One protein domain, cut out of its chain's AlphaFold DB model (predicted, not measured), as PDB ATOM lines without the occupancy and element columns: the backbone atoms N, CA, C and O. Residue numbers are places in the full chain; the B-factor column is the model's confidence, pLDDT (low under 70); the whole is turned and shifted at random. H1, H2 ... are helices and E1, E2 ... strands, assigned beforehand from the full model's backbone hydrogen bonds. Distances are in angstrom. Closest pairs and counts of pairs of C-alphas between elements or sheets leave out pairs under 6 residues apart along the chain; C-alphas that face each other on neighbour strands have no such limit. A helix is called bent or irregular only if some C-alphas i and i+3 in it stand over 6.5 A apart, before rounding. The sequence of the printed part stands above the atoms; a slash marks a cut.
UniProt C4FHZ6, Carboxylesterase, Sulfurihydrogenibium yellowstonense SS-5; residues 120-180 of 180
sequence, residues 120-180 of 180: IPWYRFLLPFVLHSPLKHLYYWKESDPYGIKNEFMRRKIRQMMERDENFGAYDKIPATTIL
ATOM      1  N   ILE A 120     -23.993  10.979  35.431       77.06
ATOM      2  CA  ILE A 120     -25.121  11.296  34.560       77.06
ATOM      3  C   ILE A 120     -26.282  10.325  34.840       77.06
ATOM      4  O   ILE A 120     -26.096   9.112  34.720       77.06
ATOM      5  N   PRO A 121     -27.494  10.808  35.186       78.00
ATOM      6  CA  PRO A 121     -28.627   9.938  35.459       78.00
ATOM      7  C   PRO A 121     -29.068   9.145  34.229       78.00
ATOM      8  O   PRO A 121     -28.988   9.617  33.092       78.00
ATOM      9  N   TRP A 122     -29.649   7.969  34.477       83.81
ATOM     10  CA  TRP A 122     -30.184   7.076  33.442       83.81
ATOM     11  C   TRP A 122     -31.228   7.751  32.533       83.81
ATOM     12  O   TRP A 122     -31.377   7.379  31.373       83.81
ATOM     13  N   TYR A 123     -31.914   8.786  33.029       84.50
ATOM     14  CA  TYR A 123     -32.900   9.565  32.278       84.50
ATOM     15  C   TYR A 123     -32.295  10.677  31.403       84.50
ATOM     16  O   TYR A 123     -33.026  11.536  30.913       84.50
ATOM     17  N   ARG A 124     -30.975  10.683  31.156       83.94
ATOM     18  CA  ARG A 124     -30.303  11.666  30.281       83.94
ATOM     19  C   ARG A 124     -30.964  11.821  28.908       83.94
ATOM     20  O   ARG A 124     -30.906  12.907  28.338       83.94
ATOM     21  N   PHE A 125     -31.610  10.781  28.383       84.19
ATOM     22  CA  PHE A 125     -32.342  10.858  27.113       84.19
ATOM     23  C   PHE A 125     -33.474  11.909  27.119       84.19
ATOM     24  O   PHE A 125     -33.908  12.334  26.052       84.19
ATOM     25  N   LEU A 126     -33.920  12.368  28.296       84.62
ATOM     26  CA  LEU A 126     -34.882  13.463  28.449       84.62
ATOM     27  C   LEU A 126     -34.242  14.859  28.376       84.62
ATOM     28  O   LEU A 126     -34.956  15.842  28.181       84.62
ATOM     29  N   LEU A 127     -32.913  14.973  28.509       81.12
ATOM     30  CA  LEU A 127     -32.221  16.266  28.512       81.12
ATOM     31  C   LEU A 127     -32.482  17.097  27.253       81.12
ATOM     32  O   LEU A 127     -32.740  18.283  27.426       81.12
ATOM     33  N   PRO A 128     -32.502  16.547  26.020       82.25
ATOM     34  CA  PRO A 128     -32.853  17.338  24.847       82.25
ATOM     35  C   PRO A 128     -34.206  18.039  25.006       82.25
ATOM     36  O   PRO A 128     -34.300  19.230  24.734       82.25
ATOM     37  N   PHE A 129     -35.231  17.368  25.535       84.88
ATOM     38  CA  PHE A 129     -36.544  17.989  25.745       84.88
ATOM     39  C   PHE A 129     -36.490  19.128  26.768       84.88
ATOM     40  O   PHE A 129     -37.062  20.192  26.540       84.88
ATOM     41  N   VAL A 130     -35.756  18.941  27.868       82.88
ATOM     42  CA  VAL A 130     -35.569  19.990  28.883       82.88
ATOM     43  C   VAL A 130     -34.811  21.183  28.294       82.88
ATOM     44  O   VAL A 130     -35.278  22.315  28.419       82.88
ATOM     45  N   LEU A 131     -33.700  20.931  27.596       82.25
ATOM     46  CA  LEU A 131     -32.799  21.939  27.022       82.25
ATOM     47  C   LEU A 131     -33.420  22.735  25.860       82.25
ATOM     48  O   LEU A 131     -33.063  23.895  25.658       82.25
ATOM     49  N   HIS A 132     -34.373  22.153  25.126       83.88
ATOM     50  CA  HIS A 132     -35.111  22.837  24.054       83.88
ATOM     51  C   HIS A 132     -36.408  23.506  24.536       83.88
ATOM     52  O   HIS A 132     -37.077  24.182  23.757       83.88
ATOM     53  N   SER A 133     -36.759  23.365  25.818       86.31
ATOM     54  CA  SER A 133     -37.939  23.992  26.420       86.31
ATOM     55  C   SER A 133     -37.558  25.160  27.344       86.31
ATOM     56  O   SER A 133     -36.404  25.268  27.771       86.31
ATOM     57  N   PRO A 134     -38.519  26.015  27.745       84.38
ATOM     58  CA  PRO A 134     -38.288  27.028  28.775       84.38
ATOM     59  C   PRO A 134     -37.836  26.458  30.134       84.38
ATOM     60  O   PRO A 134     -37.287  27.198  30.949       84.38
ATOM     61  N   LEU A 135     -37.996  25.147  30.378       83.75
ATOM     62  CA  LEU A 135     -37.557  24.490  31.616       83.75
ATOM     63  C   LEU A 135     -36.041  24.585  31.835       83.75
ATOM     64  O   LEU A 135     -35.592  24.545  32.980       83.75
ATOM     65  N   LYS A 136     -35.247  24.798  30.778       79.06
ATOM     66  CA  LYS A 136     -33.801  25.043  30.891       79.06
ATOM     67  C   LYS A 136     -33.446  26.243  31.777       79.06
ATOM     68  O   LYS A 136     -32.361  26.286  32.340       79.06
ATOM     69  N   HIS A 137     -34.352  27.210  31.929       81.38
ATOM     70  CA  HIS A 137     -34.136  28.375  32.793       81.38
ATOM     71  C   HIS A 137     -34.374  28.074  34.281       81.38
ATOM     72  O   HIS A 137     -34.002  28.884  35.129       81.38
ATOM     73  N   LEU A 138     -34.985  26.930  34.597       82.50
ATOM     74  CA  LEU A 138     -35.245  26.466  35.962       82.50
ATOM     75  C   LEU A 138     -34.289  25.342  36.379       82.50
ATOM     76  O   LEU A 138     -34.071  25.125  37.568       82.50
ATOM     77  N   TYR A 139     -33.725  24.624  35.408       79.75
ATOM     78  CA  TYR A 139     -32.858  23.484  35.657       79.75
ATOM     79  C   TYR A 139     -31.393  23.902  35.848       79.75
ATOM     80  O   TYR A 139     -30.815  24.621  35.031       79.75
ATOM     81  N   TYR A 140     -30.783  23.390  36.917       80.00
ATOM     82  CA  TYR A 140     -29.344  23.447  37.155       80.00
ATOM     83  C   TYR A 140     -28.841  22.024  37.319       80.00
ATOM     84  O   TYR A 140     -29.406  21.237  38.085       80.00
ATOM     85  N   TRP A 141     -27.760  21.707  36.623       77.25
ATOM     86  CA  TRP A 141     -27.033  20.485  36.874       77.25
ATOM     87  C   TRP A 141     -26.144  20.683  38.092       77.25
ATOM     88  O   TRP A 141     -25.243  21.516  38.062       77.25
ATOM     89  N   LYS A 142     -26.387  19.929  39.163       81.38
ATOM     90  CA  LYS A 142     -25.497  19.928  40.321       81.38
ATOM     91  C   LYS A 142     -24.420  18.870  40.116       81.38
ATOM     92  O   LYS A 142     -24.743  17.694  39.953       81.38
ATOM     93  N   GLU A 143     -23.159  19.272  40.123       76.75
ATOM     94  CA  GLU A 143     -22.051  18.330  40.193       76.75
ATOM     95  C   GLU A 143     -22.100  17.567  41.520       76.75
ATOM     96  O   GLU A 143     -22.302  18.131  42.596       76.75
ATOM     97  N   SER A 144     -21.936  16.252  41.438       77.62
ATOM     98  CA  SER A 144     -21.952  15.354  42.588       77.62
ATOM     99  C   SER A 144     -20.704  14.483  42.596       77.62
ATOM    100  O   SER A 144     -20.058  14.305  41.560       77.62
ATOM    101  N   ASP A 145     -20.393  13.886  43.752       75.88
ATOM    102  CA  ASP A 145     -19.359  12.851  43.849       75.88
ATOM    103  C   ASP A 145     -19.569  11.804  42.731       75.88
ATOM    104  O   ASP A 145     -20.710  11.373  42.519       75.88
ATOM    105  N   PRO A 146     -18.527  11.456  41.948       81.62
ATOM    106  CA  PRO A 146     -17.094  11.686  42.184       81.62
ATOM    107  C   PRO A 146     -16.484  12.974  41.588       81.62
ATOM    108  O   PRO A 146     -15.259  13.048  41.460       81.62
ATOM    109  N   TYR A 147     -17.290  13.960  41.177       77.75
ATOM    110  CA  TYR A 147     -16.857  15.210  40.516       77.75
ATOM    111  C   TYR A 147     -16.010  14.978  39.251       77.75
ATOM    112  O   TYR A 147     -15.145  15.772  38.899       77.75
ATOM    113  N   GLY A 148     -16.170  13.817  38.606       77.50
ATOM    114  CA  GLY A 148     -15.328  13.405  37.476       77.50
ATOM    115  C   GLY A 148     -13.858  13.112  37.831       77.50
ATOM    116  O   GLY A 148     -13.051  12.845  36.941       77.50
ATOM    117  N   ILE A 149     -13.482  13.113  39.116       82.38
ATOM    118  CA  ILE A 149     -12.093  12.950  39.559       82.38
ATOM    119  C   ILE A 149     -11.793  11.475  39.810       82.38
ATOM    120  O   ILE A 149     -12.287  10.871  40.763       82.38
ATOM    121  N   LYS A 150     -10.914  10.888  38.993       84.12
ATOM    122  CA  LYS A 150     -10.479   9.489  39.158       84.12
ATOM    123  C   LYS A 150      -9.595   9.276  40.389       84.12
ATOM    124  O   LYS A 150      -9.733   8.263  41.060       84.12
ATOM    125  N   ASN A 151      -8.706  10.223  40.691       88.75
ATOM    126  CA  ASN A 151      -7.776  10.110  41.811       88.75
ATOM    127  C   ASN A 151      -8.497  10.285  43.161       88.75
ATOM    128  O   ASN A 151      -9.055  11.346  43.440       88.75
ATOM    129  N   GLU A 152      -8.458   9.261  44.013       88.38
ATOM    130  CA  GLU A 152      -9.200   9.237  45.282       88.38
ATOM    131  C   GLU A 152      -8.756  10.315  46.275       88.38
ATOM    132  O   GLU A 152      -9.588  10.922  46.949       88.38
ATOM    133  N   PHE A 153      -7.452  10.589  46.354       88.19
ATOM    134  CA  PHE A 153      -6.916  11.623  47.240       88.19
ATOM    135  C   PHE A 153      -7.437  13.011  46.848       88.19
ATOM    136  O   PHE A 153      -7.955  13.747  47.690       88.19
ATOM    137  N   MET A 154      -7.369  13.342  45.556       85.69
ATOM    138  CA  MET A 154      -7.908  14.590  45.018       85.69
ATOM    139  C   MET A 154      -9.420  14.678  45.208       85.69
ATOM    140  O   MET A 154      -9.911  15.711  45.660       85.69
ATOM    141  N   ARG A 155     -10.156  13.591  44.946       88.50
ATOM    142  CA  ARG A 155     -11.610  13.535  45.144       88.50
ATOM    143  C   ARG A 155     -11.990  13.833  46.593       88.50
ATOM    144  O   ARG A 155     -12.867  14.655  46.833       88.50
ATOM    145  N   ARG A 156     -11.295  13.229  47.565       87.12
ATOM    146  CA  ARG A 156     -11.507  13.498  48.999       87.12
ATOM    147  C   ARG A 156     -11.263  14.960  49.352       87.12
ATOM    148  O   ARG A 156     -12.033  15.529  50.117       87.12
ATOM    149  N   LYS A 157     -10.210  15.564  48.798       85.75
ATOM    150  CA  LYS A 157      -9.881  16.968  49.050       85.75
ATOM    151  C   LYS A 157     -10.946  17.910  48.486       85.75
ATOM    152  O   LYS A 157     -11.403  18.787  49.206       85.75
ATOM    153  N   ILE A 158     -11.376  17.692  47.242       83.62
ATOM    154  CA  ILE A 158     -12.447  18.481  46.618       83.62
ATOM    155  C   ILE A 158     -13.754  18.322  47.389       83.62
ATOM    156  O   ILE A 158     -14.377  19.320  47.728       83.62
ATOM    157  N   ARG A 159     -14.119  17.096  47.775       83.94
ATOM    158  CA  ARG A 159     -15.297  16.858  48.613       83.94
ATOM    159  C   ARG A 159     -15.260  17.671  49.913       83.94
ATOM    160  O   ARG A 159     -16.252  18.307  50.242       83.94
ATOM    161  N   GLN A 160     -14.125  17.695  50.612       85.12
ATOM    162  CA  GLN A 160     -13.970  18.488  51.838       85.12
ATOM    163  C   GLN A 160     -14.073  19.998  51.591       85.12
ATOM    164  O   GLN A 160     -14.639  20.698  52.421       85.12
ATOM    165  N   MET A 161     -13.535  20.500  50.475       81.62
ATOM    166  CA  MET A 161     -13.647  21.919  50.113       81.62
ATOM    167  C   MET A 161     -15.105  22.310  49.840       81.62
ATOM    168  O   MET A 161     -15.573  23.312  50.372       81.62
ATOM    169  N   MET A 162     -15.839  21.467  49.107       79.62
ATOM    170  CA  MET A 162     -17.258  21.677  48.795       79.62
ATOM    171  C   MET A 162     -18.136  21.626  50.051       79.62
ATOM    172  O   MET A 162     -19.040  22.439  50.203       79.62
ATOM    173  N   GLU A 163     -17.854  20.705  50.980       81.94
ATOM    174  CA  GLU A 163     -18.542  20.617  52.280       81.94
ATOM    175  C   GLU A 163     -18.291  21.851  53.172       81.94
ATOM    176  O   GLU A 163     -19.102  22.145  54.048       81.94
ATOM    177  N   ARG A 164     -17.185  22.576  52.953       79.94
ATOM    178  CA  ARG A 164     -16.789  23.781  53.704       79.94
ATOM    179  C   ARG A 164     -17.131  25.099  53.004       79.94
ATOM    180  O   ARG A 164     -16.835  26.149  53.561       79.94
ATOM    181  N   ASP A 165     -17.728  25.044  51.813       72.06
ATOM    182  CA  ASP A 165     -18.013  26.206  50.957       72.06
ATOM    183  C   ASP A 165     -16.756  27.031  50.578       72.06
ATOM    184  O   ASP A 165     -16.807  28.224  50.283       72.06
ATOM    185  N   GLU A 166     -15.584  26.385  50.550       73.62
ATOM    186  CA  GLU A 166     -14.291  26.996  50.203       73.62
ATOM    187  C   GLU A 166     -14.018  26.910  48.687       73.62
ATOM    188  O   GLU A 166     -12.965  26.447  48.243       73.62
ATOM    189  N   ASN A 167     -14.982  27.334  47.864       65.06
ATOM    190  CA  ASN A 167     -14.956  27.081  46.415       65.06
ATOM    191  C   ASN A 167     -14.285  28.194  45.585       65.06
ATOM    192  O   ASN A 167     -14.227  28.097  44.362       65.06
ATOM    193  N   PHE A 168     -13.748  29.243  46.222       68.19
ATOM    194  CA  PHE A 168     -12.976  30.330  45.584       68.19
ATOM    195  C   PHE A 168     -13.631  30.947  44.327       68.19
ATOM    196  O   PHE A 168     -12.935  31.365  43.403       68.19
ATOM    197  N   GLY A 169     -14.965  31.014  44.284       66.44
ATOM    198  CA  GLY A 169     -15.719  31.565  43.152       66.44
ATOM    199  C   GLY A 169     -16.023  30.577  42.020       66.44
ATOM    200  O   GLY A 169     -16.656  30.976  41.046       66.44
ATOM    201  N   ALA A 170     -15.614  29.310  42.143       73.50
ATOM    202  CA  ALA A 170     -16.138  28.225  41.322       73.50
ATOM    203  C   ALA A 170     -17.514  27.776  41.842       73.50
ATOM    204  O   ALA A 170     -17.792  27.862  43.041       73.50
ATOM    205  N   TYR A 171     -18.364  27.269  40.949       78.62
ATOM    206  CA  TYR A 171     -19.702  26.799  41.304       78.62
ATOM    207  C   TYR A 171     -19.911  25.328  40.957       78.62
ATOM    208  O   TYR A 171     -19.565  24.877  39.867       78.62
ATOM    209  N   ASP A 172     -20.587  24.619  41.861       76.25
ATOM    210  CA  ASP A 172     -21.016  23.223  41.715       76.25
ATOM    211  C   ASP A 172     -22.304  23.070  40.890       76.25
ATOM    212  O   ASP A 172     -22.822  21.967  40.726       76.25
ATOM    213  N   LYS A 173     -22.862  24.181  40.402       80.44
ATOM    214  CA  LYS A 173     -24.105  24.235  39.634       80.44
ATOM    215  C   LYS A 173     -23.838  24.765  38.243       80.44
ATOM    216  O   LYS A 173     -23.495  25.932  38.087       80.44
ATOM    217  N   ILE A 174     -24.123  23.949  37.241       80.31
ATOM    218  CA  ILE A 174     -24.051  24.317  35.832       80.31
ATOM    219  C   ILE A 174     -25.472  24.663  35.362       80.31
ATOM    220  O   ILE A 174     -26.340  23.782  35.348       80.31
ATOM    221  N   PRO A 175     -25.766  25.927  35.007       81.62
ATOM    222  CA  PRO A 175     -27.073  26.294  34.468       81.62
ATOM    223  C   PRO A 175     -27.353  25.541  33.164       81.62
ATOM    224  O   PRO A 175     -26.499  25.470  32.290       81.62
ATOM    225  N   ALA A 176     -28.561  25.015  32.964       79.81
ATOM    226  CA  ALA A 176     -28.854  24.274  31.733       79.81
ATOM    227  C   ALA A 176     -28.806  25.151  30.467       79.81
ATOM    228  O   ALA A 176     -28.673  24.648  29.355       79.81
ATOM    229  N   THR A 177     -28.898  26.473  30.630       78.56
ATOM    230  CA  THR A 177     -28.765  27.451  29.545       78.56
ATOM    231  C   THR A 177     -27.380  27.464  28.904       78.56
ATOM    232  O   THR A 177     -27.275  27.890  27.756       78.56
ATOM    233  N   THR A 178     -26.349  26.972  29.595       75.44
ATOM    234  CA  THR A 178     -24.962  26.941  29.107       75.44
ATOM    235  C   THR A 178     -24.560  25.591  28.496       75.44
ATOM    236  O   THR A 178     -23.432  25.443  28.041       75.44
ATOM    237  N   ILE A 179     -25.478  24.616  28.457       68.19
ATOM    238  CA  ILE A 179     -25.252  23.227  28.006       68.19
ATOM    239  C   ILE A 179     -25.568  23.022  26.496       68.19
ATOM    240  O   ILE A 179     -25.604  21.897  26.004       68.19
ATOM    241  N   LEU A 180     -25.804  24.097  25.737       56.41
ATOM    242  CA  LEU A 180     -26.271  24.046  24.339       56.41
ATOM    243  C   LEU A 180     -25.151  24.126  23.299       56.41
ATOM    244  O   LEU A 180     -24.363  25.097  23.371       56.41
TER     245      LEU A 180
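This is residues 120 to 180 of the 180 residues of the protein "Carboxylesterase" of Sulfurihydrogenibium yellowstonense SS-5 (UniProt C4FHZ6). The picture is a loose, elongated frame: a small two-strand ribbon, E1 beside E2, lies in the middle, with H1 and short H2 towards one end and H3 alone at the other. The two links that run from E1 out to H3 and from H3 back to E2 make a wide, open loop, and residues 121 to 126 stick out at the H1 side. The printed part has 61 residues, with three named helices and two named strands in the order H1, H2, E1, H3, E2; the sheet's order is E1 - E2, antiparallel, and the class is mostly helix. The whole is loose, with a radius of gyration of the C-alphas of 13.9 A and spans of 38 by 25 by 16 A.

Begin at C-alpha 122, at (-30.184, 7.076, 33.442), where H1 starts; it covers residues 122 to 131 and measures 16.4 A from first to last C-alpha. H1 is irregular: C-alphas 122 and 125 are 7.7 A apart. Next come H2, residues 134 to 137, 5.9 A long, and E1, residues 140 to 142, 6.1 A long. Find C-alpha 152 at (-9.200, 9.237, 45.282); from there H3 runs through residues 152 to 163, over 16.3 A. E2, residues 173 to 175, is 6.3 A long and ends at C-alpha 175, at (-27.073, 26.294, 34.468).

Look first at E1 and E2, antiparallel neighbours with 156 degrees between their directions. The C-alphas of Tyr 140 and Pro 175 face each other at 4.5 A. N 141 and O 174 are within hydrogen-bond range at 2.8 A, and so are N 174 and O 141, at 2.8 A. The closest C-alphas of H2 and E2 are those of His 137 and Pro 175, 7.6 A apart. H1 and H2 are close but not clearly touching, the closest C-alphas being those of Val 130 and Lys 136, 5.7 A apart. H1 is apart from E1, E2 and H3, and H2 is apart from H3. In H3 every O i to N i+4 pair is within hydrogen-bond range; in H1 2 of 6 are, beside 5 of 7 O i to N i+3 pairs, and H2 is too short for an O i to N i+4 pair.

The two C-alphas farthest apart are those of Pro 134 and Phe 153, 39.5 A. The printed part has no cut and ends at residue 180, the chain's last residue. The links H1 to H2 and H2 to E1 are tight, those from E1 to H3 and H3 to E2 are short, with 9 residues each, and no link is long. Residues 121 to 126, of which 122 to 126 belong to H1, stand free. The mean pLDDT of the printed part is 80.1; look for values under 70 at residues 167 to 169 and 179 to 180.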